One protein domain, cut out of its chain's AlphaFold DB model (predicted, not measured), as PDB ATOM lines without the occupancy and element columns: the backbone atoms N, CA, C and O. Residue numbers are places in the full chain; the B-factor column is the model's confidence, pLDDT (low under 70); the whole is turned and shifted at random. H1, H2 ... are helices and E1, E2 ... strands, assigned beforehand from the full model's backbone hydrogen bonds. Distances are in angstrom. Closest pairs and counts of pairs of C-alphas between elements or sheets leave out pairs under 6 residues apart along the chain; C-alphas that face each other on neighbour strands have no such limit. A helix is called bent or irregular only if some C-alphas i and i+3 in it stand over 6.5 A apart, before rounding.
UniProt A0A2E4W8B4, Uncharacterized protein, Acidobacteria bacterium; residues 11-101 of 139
ATOM      1  N   LYS A  11     194.658 239.257 185.860       87.81
ATOM      2  CA  LYS A  11     195.833 239.741 186.616       87.81
ATOM      3  C   LYS A  11     196.551 240.943 185.981       87.81
ATOM      4  O   LYS A  11     197.350 241.602 186.658       87.81
ATOM      5  N   ASP A  12     196.311 241.175 184.692       87.50
ATOM      6  CA  ASP A  12     196.923 242.241 183.904       87.50
ATOM      7  C   ASP A  12     196.066 243.523 183.943       87.50
ATOM      8  O   ASP A  12     196.559 244.601 183.610       87.50
ATOM      9  N   ILE A  13     194.817 243.437 184.428       92.38
ATOM     10  CA  ILE A  13     193.928 244.581 184.653       92.38
ATOM     11  C   ILE A  13     194.342 245.294 185.941       92.38
ATOM     12  O   ILE A  13     194.061 244.846 187.053       92.38
ATOM     13  N   ARG A  14     195.055 246.410 185.790       91.62
ATOM     14  CA  ARG A  14     195.574 247.220 186.898       91.62
ATOM     15  C   ARG A  14     195.438 248.698 186.569       91.62
ATOM     16  O   ARG A  14     195.617 249.075 185.414       91.62
ATOM     17  N   LYS A  15     195.193 249.525 187.588       93.44
ATOM     18  CA  LYS A  15     195.126 250.986 187.445       93.44
ATOM     19  C   LYS A  15     196.355 251.536 186.701       93.44
ATOM     20  O   LYS A  15     197.477 251.100 186.952       93.44
ATOM     21  N   GLY A  16     196.123 252.474 185.788       92.56
ATOM     22  CA  GLY A  16     197.117 253.116 184.930       92.56
ATOM     23  C   GLY A  16     197.520 252.307 183.695       92.56
ATOM     24  O   GLY A  16     198.346 252.772 182.915       92.56
ATOM     25  N   LYS A  17     196.987 251.095 183.491       93.25
ATOM     26  CA  LYS A  17     197.293 250.308 182.291       93.25
ATOM     27  C   LYS A  17     196.437 250.749 181.114       93.25
ATOM     28  O   LYS A  17     195.215 250.726 181.200       93.25
ATOM     29  N   THR A  18     197.094 251.068 180.006       94.44
ATOM     30  CA  THR A  18     196.445 251.217 178.703       94.44
ATOM     31  C   THR A  18     196.115 249.845 178.137       94.44
ATOM     32  O   THR A  18     196.945 248.930 178.154       94.44
ATOM     33  N   VAL A  19     194.899 249.716 177.631       94.75
ATOM     34  CA  VAL A  19     194.402 248.542 176.933       94.75
ATOM     35  C   VAL A  19     193.665 248.971 175.669       94.75
ATOM     36  O   VAL A  19     193.164 250.090 175.574       94.75
ATOM     37  N   TYR A  20     193.608 248.067 174.701       94.50
ATOM     38  CA  TYR A  20     192.962 248.282 173.413       94.50
ATOM     39  C   TYR A  20     191.834 247.274 173.261       94.50
ATOM     40  O   TYR A  20     192.078 246.066 173.241       94.50
ATOM     41  N   ILE A  21     190.600 247.762 173.209       93.94
ATOM     42  CA  ILE A  21     189.395 246.947 173.089       93.94
ATOM     43  C   ILE A  21     189.022 246.913 171.610       93.94
ATOM     44  O   ILE A  21     188.618 247.924 171.047       93.94
ATOM     45  N   ALA A  22     189.167 245.755 170.977       94.19
ATOM     46  CA  ALA A  22     188.817 245.554 169.579       94.19
ATOM     47  C   ALA A  22     187.389 245.025 169.441       94.19
ATOM     48  O   ALA A  22     186.995 244.102 170.161       94.19
ATOM     49  N   HIS A  23     186.652 245.541 168.462       93.69
ATOM     50  CA  HIS A  23     185.390 244.983 167.989       93.69
ATOM     51  C   HIS A  23     185.338 245.031 166.455       93.69
ATOM     52  O   HIS A  23     185.507 246.114 165.896       93.69
ATOM     53  N   PRO A  24     185.027 243.926 165.749       93.06
ATOM     54  CA  PRO A  24     185.118 243.903 164.286       93.06
ATOM     55  C   PRO A  24     184.239 244.942 163.565       93.06
ATOM     56  O   PRO A  24     184.605 245.396 162.489       93.06
ATOM     57  N   LYS A  25     183.112 245.373 164.160       92.00
ATOM     58  CA  LYS A  25     182.258 246.447 163.603       92.00
ATOM     59  C   LYS A  25     182.697 247.871 163.957       92.00
ATOM     60  O   LYS A  25     182.406 248.781 163.194       92.00
ATOM     61  N   PHE A  26     183.293 248.066 165.135       89.88
ATOM     62  CA  PHE A  26     183.504 249.401 165.722       89.88
ATOM     63  C   PHE A  26     184.982 249.803 165.765       89.88
ATOM     64  O   PHE A  26     185.305 250.875 166.254       89.88
ATOM     65  N   GLY A  27     185.882 248.944 165.285       92.69
ATOM     66  CA  GLY A  27     187.314 249.202 165.317       92.69
ATOM     67  C   GLY A  27     187.922 248.974 166.699       92.69
ATOM     68  O   GLY A  27     187.533 248.058 167.432       92.69
ATOM     69  N   VAL A  28     188.934 249.775 167.023       93.88
ATOM     70  CA  VAL A  28     189.736 249.640 168.240       93.88
ATOM     71  C   VAL A  28     189.551 250.871 169.114       93.88
ATOM     72  O   VAL A  28     189.891 251.975 168.713       93.88
ATOM     73  N   VAL A  29     189.094 250.661 170.346       92.88
ATOM     74  CA  VAL A  29     188.976 251.715 171.357       92.88
ATOM     75  C   VAL A  29     190.160 251.641 172.309       92.88
ATOM     76  O   VAL A  29     190.492 250.570 172.832       92.88
ATOM     77  N   ARG A  30     190.799 252.785 172.561       93.88
ATOM     78  CA  ARG A  30     191.842 252.918 173.576       93.88
ATOM     79  C   ARG A  30     191.217 253.284 174.922       93.88
ATOM     80  O   ARG A  30     190.490 254.266 175.038       93.88
ATOM     81  N   ALA A  31     191.539 252.502 175.948       93.62
ATOM     82  CA  ALA A  31     191.047 252.707 177.303       93.62
ATOM     83  C   ALA A  31     192.195 252.638 178.318       93.62
ATOM     84  O   ALA A  31     193.086 251.792 178.220       93.62
ATOM     85  N   ILE A  32     192.165 253.508 179.323       95.25
ATOM     86  CA  ILE A  32     193.088 253.479 180.459       95.25
ATOM     87  C   ILE A  32     192.327 252.951 181.667       95.25
ATOM     88  O   ILE A  32     191.338 253.532 182.099       95.25
ATOM     89  N   ILE A  33     192.798 251.854 182.252       96.06
ATOM     90  CA  ILE A  33     192.216 251.301 183.473       96.06
ATOM     91  C   ILE A  33     192.385 252.308 184.625       96.06
ATOM     92  O   ILE A  33     193.512 252.623 184.999       96.06
ATOM     93  N   ASN A  34     191.294 252.780 185.233       95.94
ATOM     94  CA  ASN A  34     191.319 253.790 186.304       95.94
ATOM     95  C   ASN A  34     191.107 253.214 187.718       95.94
ATOM     96  O   ASN A  34     191.286 253.898 188.726       95.94
ATOM     97  N   SER A  35     190.781 251.928 187.833       94.88
ATOM     98  CA  SER A  35     190.506 251.283 189.123       94.88
ATOM     99  C   SER A  35     191.026 249.848 189.186       94.88
ATOM    100  O   SER A  35     191.516 249.289 188.203       94.88
ATOM    101  N   LYS A  36     190.973 249.251 190.380       92.44
ATOM    102  CA  LYS A  36     191.122 247.800 190.528       92.44
ATOM    103  C   LYS A  36     189.811 247.131 190.092       92.44
ATOM    104  O   LYS A  36     188.760 247.722 190.332       92.44
ATOM    105  N   PRO A  37     189.855 245.915 189.516       92.44
ATOM    106  CA  PRO A  37     188.645 245.141 189.279       92.44
ATOM    107  C   PRO A  37     187.801 245.024 190.547       92.44
ATOM    108  O   PRO A  37     188.339 244.737 191.619       92.44
ATOM    109  N   PHE A  38     186.496 245.215 190.417       92.75
ATOM    110  CA  PHE A  38     185.536 245.061 191.503       92.75
ATOM    111  C   PHE A  38     184.360 244.197 191.054       92.75
ATOM    112  O   PHE A  38     184.050 244.114 189.867       92.75
ATOM    113  N   MET A  39     183.724 243.516 192.004       92.44
ATOM    114  CA  MET A  39     182.535 242.713 191.737       92.44
ATOM    115  C   MET A  39     181.295 243.597 191.865       92.44
ATOM    116  O   MET A  39     181.079 244.201 192.915       92.44
ATOM    117  N   ASN A  40     180.474 243.651 190.821       88.56
ATOM    118  CA  ASN A  40     179.087 244.075 190.943       88.56
ATOM    119  C   ASN A  40     178.271 242.840 191.349       88.56
ATOM    120  O   ASN A  40     178.384 241.806 190.685       88.56
ATOM    121  N   ARG A  41     177.513 242.947 192.450       77.62
ATOM    122  CA  ARG A  41     176.910 241.820 193.186       77.62
ATOM    123  C   ARG A  41     176.155 240.829 192.297       77.62
ATOM    124  O   ARG A  41     176.253 239.636 192.559       77.62
ATOM    125  N   ASP A  42     175.516 241.307 191.232       76.12
ATOM    126  CA  ASP A  42     174.601 240.490 190.428       76.12
ATOM    127  C   ASP A  42     175.083 240.232 188.988       76.12
ATOM    128  O   ASP A  42     174.554 239.361 188.305       76.12
ATOM    129  N   ILE A  43     176.088 240.977 188.505       81.19
ATOM    130  CA  ILE A  43     176.382 241.070 187.058       81.19
ATOM    131  C   ILE A  43     177.803 240.593 186.708       81.19
ATOM    132  O   ILE A  43     178.052 240.147 185.588       81.19
ATOM    133  N   GLY A  44     178.753 240.643 187.651       88.44
ATOM    134  CA  GLY A  44     180.114 240.128 187.455       88.44
ATOM    135  C   GLY A  44     181.222 241.138 187.748       88.44
ATOM    136  O   GLY A  44     181.076 242.016 188.593       88.44
ATOM    137  N   LEU A  45     182.371 240.986 187.080       93.25
ATOM    138  CA  LEU A  45     183.560 241.814 187.320       93.25
ATOM    139  C   LEU A  45     183.592 243.063 186.436       93.25
ATOM    140  O   LEU A  45     183.510 242.962 185.212       93.25
ATOM    141  N   PHE A  46     183.823 244.211 187.065       95.06
ATOM    142  CA  PHE A  46     183.841 245.530 186.447       95.06
ATOM    143  C   PHE A  46     185.126 246.282 186.753       95.06
ATOM    144  O   PHE A  46     185.886 245.935 187.662       95.06
ATOM    145  N   VAL A  47     185.361 247.327 185.971       95.88
ATOM    146  CA  VAL A  47     186.449 248.272 186.172       95.88
ATOM    147  C   VAL A  47     186.035 249.650 185.651       95.88
ATOM    148  O   VAL A  47     185.389 249.768 184.610       95.88
ATOM    149  N   HIS A  48     186.403 250.703 186.373       96.56
ATOM    150  CA  HIS A  48     186.381 252.071 185.854       96.56
ATOM    151  C   HIS A  48     187.524 252.266 184.860       96.56
ATOM    152  O   HIS A  48     188.665 251.879 185.148       96.56
ATOM    153  N   VAL A  49     187.224 252.873 183.718       95.75
ATOM    154  CA  VAL A  49     188.169 253.183 182.647       95.75
ATOM    155  C   VAL A  49     188.011 254.631 182.203       95.75
ATOM    156  O   VAL A  49     186.921 255.187 182.272       95.75
ATOM    157  N   LEU A  50     189.102 255.216 181.722       94.38
ATOM    158  CA  LEU A  50     189.090 256.452 180.950       94.38
ATOM    159  C   LEU A  50     189.171 256.067 179.474       94.38
ATOM    160  O   LEU A  50     190.183 255.503 179.051       94.38
ATOM    161  N   GLU A  51     188.115 256.323 178.712       91.81
ATOM    162  CA  GLU A  51     188.092 256.067 177.270       91.81
ATOM    163  C   GLU A  51     188.304 257.351 176.493       91.81
ATOM    164  O   GLU A  51     187.820 258.415 176.878       91.81
ATOM    165  N   GLU A  52     189.044 257.226 175.401       85.44
ATOM    166  CA  GLU A  52     189.253 258.311 174.455       85.44
ATOM    167  C   GLU A  52     187.939 258.599 173.719       85.44
ATOM    168  O   GLU A  52     187.273 257.677 173.240       85.44
ATOM    169  N   ASN A  53     187.531 259.867 173.694       76.50
ATOM    170  CA  ASN A  53     186.320 260.301 173.012       76.50
ATOM    171  C   ASN A  53     186.689 261.018 171.713       76.50
ATOM    172  O   ASN A  53     187.292 262.085 171.749       76.50
ATOM    173  N   GLU A  54     186.273 260.472 170.574       66.88
ATOM    174  CA  GLU A  54     186.512 261.090 169.263       66.88
ATOM    175  C   GLU A  54     185.746 262.414 169.076       66.88
ATOM    176  O   GLU A  54     186.122 263.231 168.241       66.88
ATOM    177  N   TYR A  55     184.700 262.663 169.871       66.44
ATOM    178  CA  TYR A  55     183.899 263.889 169.813       66.44
ATOM    179  C   TYR A  55     184.495 265.061 170.607       66.44
ATOM    180  O   TYR A  55     184.010 266.184 170.477       66.44
ATOM    181  N   PHE A  56     185.534 264.832 171.418       61.78
ATOM    182  CA  PHE A  56     186.221 265.885 172.168       61.78
ATOM    183  C   PHE A  56     187.727 265.758 171.959       61.78
ATOM    184  O   PHE A  56     188.351 264.820 172.445       61.78
ATOM    185  N   GLU A  57     188.324 266.718 171.254       57.53
ATOM    186  CA  GLU A  57     189.760 266.730 170.972       57.53
ATOM    187  C   GLU A  57     190.571 266.696 172.286       57.53
ATOM    188  O   GLU A  57     190.485 267.597 173.120       57.53
ATOM    189  N   GLY A  58     191.307 265.601 172.515       65.50
ATOM    190  CA  GLY A  58     192.074 265.364 173.747       65.50
ATOM    191  C   GLY A  58     191.248 264.957 174.980       65.50
ATOM    192  O   GLY A  58     191.806 264.837 176.074       65.50
ATOM    193  N   GLY A  59     189.940 264.738 174.829       77.81
ATOM    194  CA  GLY A  59     189.030 264.399 175.916       77.81
ATOM    195  C   GLY A  59     189.021 262.908 176.246       77.81
ATOM    196  O   GLY A  59     188.781 262.059 175.387       77.81
ATOM    197  N   TYR A  60     189.207 262.589 177.527       85.19
ATOM    198  CA  TYR A  60     188.830 261.287 178.072       85.19
ATOM    199  C   TYR A  60     187.536 261.432 178.858       85.19
ATOM    200  O   TYR A  60     187.351 262.423 179.565       85.19
ATOM    201  N   TYR A  61     186.677 260.421 178.796       89.06
ATOM    202  CA  TYR A  61     185.542 260.314 179.704       89.06
ATOM    203  C   TYR A  61     185.687 259.078 180.581       89.06
ATOM    204  O   TYR A  61     186.166 258.027 180.147       89.06
ATOM    205  N   GLU A  62     185.293 259.221 181.842       92.12
ATOM    206  CA  GLU A  62     185.258 258.099 182.763       92.12
ATOM    207  C   GLU A  62     183.978 257.294 182.559       92.12
ATOM    208  O   GLU A  62     182.873 257.833 182.502       92.12
ATOM    209  N   THR A  63     184.129 255.980 182.453       93.69
ATOM    210  CA  THR A  63     183.007 255.054 182.354       93.69
ATOM    211  C   THR A  63     183.309 253.757 183.091       93.69
ATOM    212  O   THR A  63     184.456 253.419 183.383       93.69
ATOM    213  N   THR A  64     182.257 253.017 183.421       94.88
ATOM    214  CA  THR A  64     182.356 251.713 184.075       94.88
ATOM    215  C   THR A  64     182.092 250.631 183.045       94.88
ATOM    216  O   THR A  64     181.045 250.637 182.401       94.88
ATOM    217  N   LYS A  65     183.015 249.678 182.898       93.25
ATOM    218  CA  LYS A  65     182.845 248.554 181.975       93.25
ATOM    219  C   LYS A  65     182.939 247.214 182.666       93.25
ATOM    220  O   LYS A  65     183.769 247.005 183.550       93.25
ATOM    221  N   SER A  66     182.112 246.287 182.196       93.44
ATOM    222  CA  SER A  66     182.257 244.871 182.501       93.44
ATOM    223  C   SER A  66     183.516 244.334 181.824       93.44
ATOM    224  O   SER A  66     183.741 244.530 180.630       93.44
ATOM    225  N   LEU A  67     184.331 243.597 182.575       92.56
ATOM    226  CA  LEU A  67     185.498 242.896 182.039       92.56
ATOM    227  C   LEU A  67     185.095 241.774 181.063       92.56
ATOM    228  O   LEU A  67     185.908 241.379 180.224       92.56
ATOM    229  N   SER A  68     183.851 241.285 181.146       90.44
ATOM    230  CA  SER A  68     183.281 240.387 180.135       90.44
ATOM    231  C   SER A  68     183.047 241.132 178.823       90.44
ATOM    232  O   SER A  68     183.527 240.718 177.771       90.44
ATOM    233  N   ASP A  69     182.400 242.297 178.894       88.44
ATOM    234  CA  ASP A  69     182.080 243.093 177.704       88.44
ATOM    235  C   ASP A  69     183.324 243.638 177.012       88.44
ATOM    236  O   ASP A  69     183.328 243.815 175.800       88.44
ATOM    237  N   MET A  70     184.399 243.886 177.756       91.00
ATOM    238  CA  MET A  70     185.693 244.255 177.178       91.00
ATOM    239  C   MET A  70     186.374 243.080 176.456       91.00
ATOM    240  O   MET A  70     187.300 243.284 175.667       91.00
ATOM    241  N   GLY A  71     185.938 241.844 176.702       90.19
ATOM    242  CA  GLY A  71     186.516 240.645 176.114       90.19
ATOM    243  C   GLY A  71     187.778 240.142 176.832       90.19
ATOM    244  O   GLY A  71     188.708 239.655 176.180       90.19
ATOM    245  N   VAL A  72     187.867 240.323 178.159       89.62
ATOM    246  CA  VAL A  72     189.059 239.971 178.962       89.62
ATOM    247  C   VAL A  72     189.079 238.490 179.346       89.62
ATOM    248  O   VAL A  72     190.109 237.819 179.217       89.62
ATOM    249  N   TYR A  73     187.961 237.949 179.835       79.75
ATOM    250  CA  TYR A  73     187.900 236.550 180.283       79.75
ATOM    251  C   TYR A  73     186.947 235.662 179.477       79.75
ATOM    252  O   TYR A  73     187.198 234.459 179.406       79.75
ATOM    253  N   ASN A  74     185.959 236.237 178.799       80.50
ATOM    254  CA  ASN A  74     185.146 235.616 177.754       80.50
ATOM    255  C   ASN A  74     185.205 236.484 176.482       80.50
ATOM    256  O   ASN A  74     185.631 237.632 176.538       80.50
ATOM    257  N   VAL A  75     184.845 235.927 175.326       71.94
ATOM    258  CA  VAL A  75     184.695 236.704 174.084       71.94
ATOM    259  C   VAL A  75     183.205 236.977 173.918       71.94
ATOM    260  O   VAL A  75     182.483 236.139 173.387       71.94
ATOM    261  N   TYR A  76     182.737 238.105 174.448       72.38
ATOM    262  CA  TYR A  76     181.346 238.537 174.318       72.38
ATOM    263  C   TYR A  76     181.195 239.463 173.109       72.38
ATOM    264  O   TYR A  76     182.003 240.375 172.934       72.38
ATOM    265  N   ASN A  77     180.198 239.215 172.253       80.81
ATOM    266  CA  ASN A  77     179.942 239.981 171.024       80.81
ATOM    267  C   ASN A  77     181.208 240.228 170.188       80.81
ATOM    268  O   ASN A  77     181.455 241.335 169.729       80.81
ATOM    269  N   TYR A  78     182.065 239.210 170.053       88.94
ATOM    270  CA  TYR A  78     183.337 239.300 169.324       88.94
ATOM    271  C   TYR A  78     184.312 240.376 169.839       88.94
ATOM    272  O   TYR A  78     185.339 240.613 169.198       88.94
ATOM    273  N   ARG A  79     184.067 240.984 171.007       91.12
ATOM    274  CA  ARG A  79     185.000 241.923 171.635       91.12
ATOM    275  C   ARG A  79     186.194 241.198 172.214       91.12
ATOM    276  O   ARG A  79     186.079 240.095 172.758       91.12
ATOM    277  N   ARG A  80     187.356 241.841 172.126       92.25
ATOM    278  CA  ARG A  80     188.577 241.328 172.735       92.25
ATOM    279  C   ARG A  80     189.530 242.440 173.138       92.25
ATOM    280  O   ARG A  80     189.737 243.379 172.380       92.25
ATOM    281  N   THR A  81     190.147 242.301 174.311       93.25
ATOM    282  CA  THR A  81     191.137 243.270 174.796       93.25
ATOM    283  C   THR A  81     192.578 242.824 174.527       93.25
ATOM    284  O   THR A  81     192.922 241.652 174.718       93.25
ATOM    285  N   PHE A  82     193.437 243.781 174.167       93.69
ATOM    286  CA  PHE A  82     194.859 243.613 173.867       93.69
ATOM    287  C   PHE A  82     195.721 244.658 174.586       93.69
ATOM    288  O   PHE A  82     195.260 245.750 174.913       93.69
ATOM    289  N   HIS A  83     196.994 244.333 174.824       91.69
ATOM    290  CA  HIS A  83     197.978 245.289 175.355       91.69
ATOM    291  C   HIS A  83     198.612 246.168 174.274       91.69
ATOM    292  O   HIS A  83     199.214 247.188 174.589       91.69
ATOM    293  N   ASN A  84     198.524 245.745 173.017       92.06
ATOM    294  CA  ASN A  84     199.180 246.373 171.883       92.06
ATOM    295  C   ASN A  84     198.124 246.721 170.825       92.06
ATOM    296  O   ASN A  84     197.246 245.903 170.541       92.06
ATOM    297  N   HIS A  85     198.231 247.928 170.268       93.62
ATOM    298  CA  HIS A  85     197.291 248.454 169.283       93.62
ATOM    299  C   HIS A  85     197.292 247.645 167.980       93.62
ATOM    300  O   HIS A  85     196.243 247.152 167.584       93.62
ATOM    301  N   GLU A  86     198.461 247.375 167.392       93.75
ATOM    302  CA  GLU A  86     198.582 246.587 166.153       93.75
ATOM    303  C   GLU A  86     197.968 245.183 166.286       93.75
ATOM    304  O   GLU A  86     197.451 244.607 165.332       93.75
ATOM    305  N   GLN A  87     198.032 244.580 167.478       92.38
ATOM    306  CA  GLN A  87     197.391 243.286 167.728       92.38
ATOM    307  C   GLN A  87     195.864 243.388 167.739       92.38
ATOM    308  O   GLN A  87     195.197 242.449 167.299       92.38
ATOM    309  N   ALA A  88     195.327 244.500 168.243       93.44
ATOM    310  CA  ALA A  88     193.903 244.794 168.211       93.44
ATOM    311  C   ALA A  88     193.429 245.048 166.771       93.44
ATOM    312  O   ALA A  88     192.425 244.469 166.365       93.44
ATOM    313  N   GLU A  89     194.185 245.808 165.977       94.88
ATOM    314  CA  GLU A  89     193.889 246.048 164.556       94.88
ATOM    315  C   GLU A  89     193.888 244.746 163.754       94.88
ATOM    316  O   GLU A  89     192.890 244.400 163.130       94.88
ATOM    317  N   ARG A  90     194.934 243.919 163.890       94.00
ATOM    318  CA  ARG A  90     194.985 242.602 163.230       94.00
ATOM    319  C   ARG A  90     193.826 241.691 163.624       94.00
ATOM    320  O   ARG A  90     193.459 240.795 162.865       94.00
ATOM    321  N   TYR A  91     193.292 241.845 164.835       92.94
ATOM    322  CA  TYR A  91     192.097 241.124 165.249       92.94
ATOM    323  C   TYR A  91     190.855 241.646 164.516       92.94
ATOM    324  O   TYR A  91     190.086 240.830 164.016       92.94
ATOM    325  N   VAL A  92     190.678 242.964 164.404       94.50
ATOM    326  CA  VAL A  92     189.590 243.563 163.615       94.50
ATOM    327  C   VAL A  92     189.669 243.094 162.164       94.50
ATOM    328  O   VAL A  92     188.711 242.489 161.685       94.50
ATOM    329  N   ASP A  93     190.821 243.239 161.509       94.94
ATOM    330  CA  ASP A  93     191.015 242.866 160.101       94.94
ATOM    331  C   ASP A  93     190.713 241.391 159.836       94.94
ATOM    332  O   ASP A  93     190.142 241.018 158.811       94.94
ATOM    333  N   ARG A  94     191.075 240.526 160.789       92.69
ATOM    334  CA  ARG A  94     190.821 239.091 160.687       92.69
ATOM    335  C   ARG A  94     189.329 238.758 160.713       92.69
ATOM    336  O   ARG A  94     188.931 237.795 160.064       92.69
ATOM    337  N   TYR A  95     188.541 239.475 161.512       92.06
ATOM    338  CA  TYR A  95     187.157 239.101 161.813       92.06
ATOM    339  C   TYR A  95     186.106 239.992 161.148       92.06
ATOM    340  O   TYR A  95     184.950 239.589 161.094       92.06
ATOM    341  N   VAL A  96     186.473 241.156 160.607       92.31
ATOM    342  CA  VAL A  96     185.521 242.097 159.986       92.31
ATOM    343  C   VAL A  96     184.743 241.466 158.827       92.31
ATOM    344  O   VAL A  96     183.552 241.719 158.680       92.31
ATOM    345  N   ASN A  97     185.391 240.577 158.070       91.12
ATOM    346  CA  ASN A  97     184.795 239.833 156.957       91.12
ATOM    347  C   ASN A  97     184.583 238.341 157.280       91.12
ATOM    348  O   ASN A  97     184.348 237.535 156.378       91.12
ATOM    349  N   ASP A  98     184.713 237.941 158.548       92.75
ATOM    350  CA  ASP A  98     184.501 236.551 158.950       92.75
ATOM    351  C   ASP A  98     183.010 236.204 158.877       92.75
ATOM    352  O   ASP A  98     182.168 236.891 159.455       92.75
ATOM    353  N   LYS A  99     182.675 235.111 158.179       91.81
ATOM    354  CA  LYS A  99     181.278 234.695 157.980       91.81
ATOM    355  C   LYS A  99     180.546 234.478 159.303       91.81
ATOM    356  O   LYS A  99     179.411 234.918 159.447       91.81
ATOM    357  N   GLY A 100     181.208 233.859 160.284       90.38
ATOM    358  CA  GLY A 100     180.608 233.606 161.591       90.38
ATOM    359  C   GLY A 100     180.304 234.902 162.341       90.38
ATOM    360  O   GLY A 100     179.240 235.027 162.949       90.38
ATOM    361  N   PHE A 101     181.210 235.882 162.267       90.75
ATOM    362  CA  PHE A 101     180.961 237.221 162.798       90.75
ATOM    363  C   PHE A 101     179.775 237.904 162.107       90.75
ATOM    364  O   PHE A 101     178.881 238.384 162.801       90.75
TER     365      PHE A 101
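This is residues 11 to 101 of the 139 residues of an uncharacterized protein of Acidobacteria bacterium (UniProt A0A2E4W8B4). A strongly twisted, wholly antiparallel sheet of six strands turns from one wing, E6, E1 and E2, into a second, where the bent strand E4 pairs with E5 and with the short E3; the helix H1 packs along E1 on the first wing. The two wings join where the last residues of E2 pair with E4, and the long link of residues 67 to 79 leads from E5 back to E6. The printed part has 91 residues, with six named strands, E1 to E6, followed along the chain by one named helix, H1; the class is mixed, helices and strands, and the sheet is branched at E4, which has three neighbours. It is compact, with a radius of gyration of the C-alphas of 13.2 A and spans of 36 by 34 by 21 A.

Begin in the sheet at C-alpha 18, at (196.445, 251.217, 178.703), where E1 starts; it holds residues 18 to 23 and is 16.6 A long. E2, residues 27 to 33, runs 18.9 A. E4, residues 44 to 52, is the longest strand, 24.1 A from C-alpha 44 at (180.114, 240.128, 187.455), and it bends by 53 degrees at residue 48. E5, residues 60 to 66, runs 18.2 A. E3, residues 38 to 40, and E6, residues 80 to 82, are short. H1, residues 85 to 95, runs 15.7 A and ends at C-alpha 95, at (187.157, 239.101, 161.813).

Look first at E4, which has three neighbours in staggered pairing: E2 and E3 lie on one side of it, beside residues 49 to 51 and 44 to 46, and E5 on the other side. E4 and E5 are a hairpin at 161 degrees, with N 49 and O 63 at 2.8 A. E3 and E4 are a hairpin too, with N 40 and O 44 at 2.8 A. Between E2 and E4 find N 32 and O 50 at 2.8 A. E1 and E2 are a hairpin at 150 degrees, with N 21 and O 29 at 2.8 A. On the other side of E1 is the edge strand E6, with N 22 and O 80 at 2.8 A. H1 is on the sheet, over E1 at a height of 7.3 A, and runs along the strands, at 11 degrees to E1 on the local plane; their closest C-alphas, of Ala 22 and Ala 88, are 5.3 A apart. In H1 every O i to N i+4 pair is within hydrogen-bond range. E3 and E6 are apart.

The two C-alphas farthest apart, of Arg 41 and Asn 97, are 37.1 A apart. The printed part has no cut. The link from E5 to E6 is long, with 13 residues. The mean pLDDT of the printed part is 89.2; look for values under 70 at residues 54 to 58, in the short link from E4 to E5.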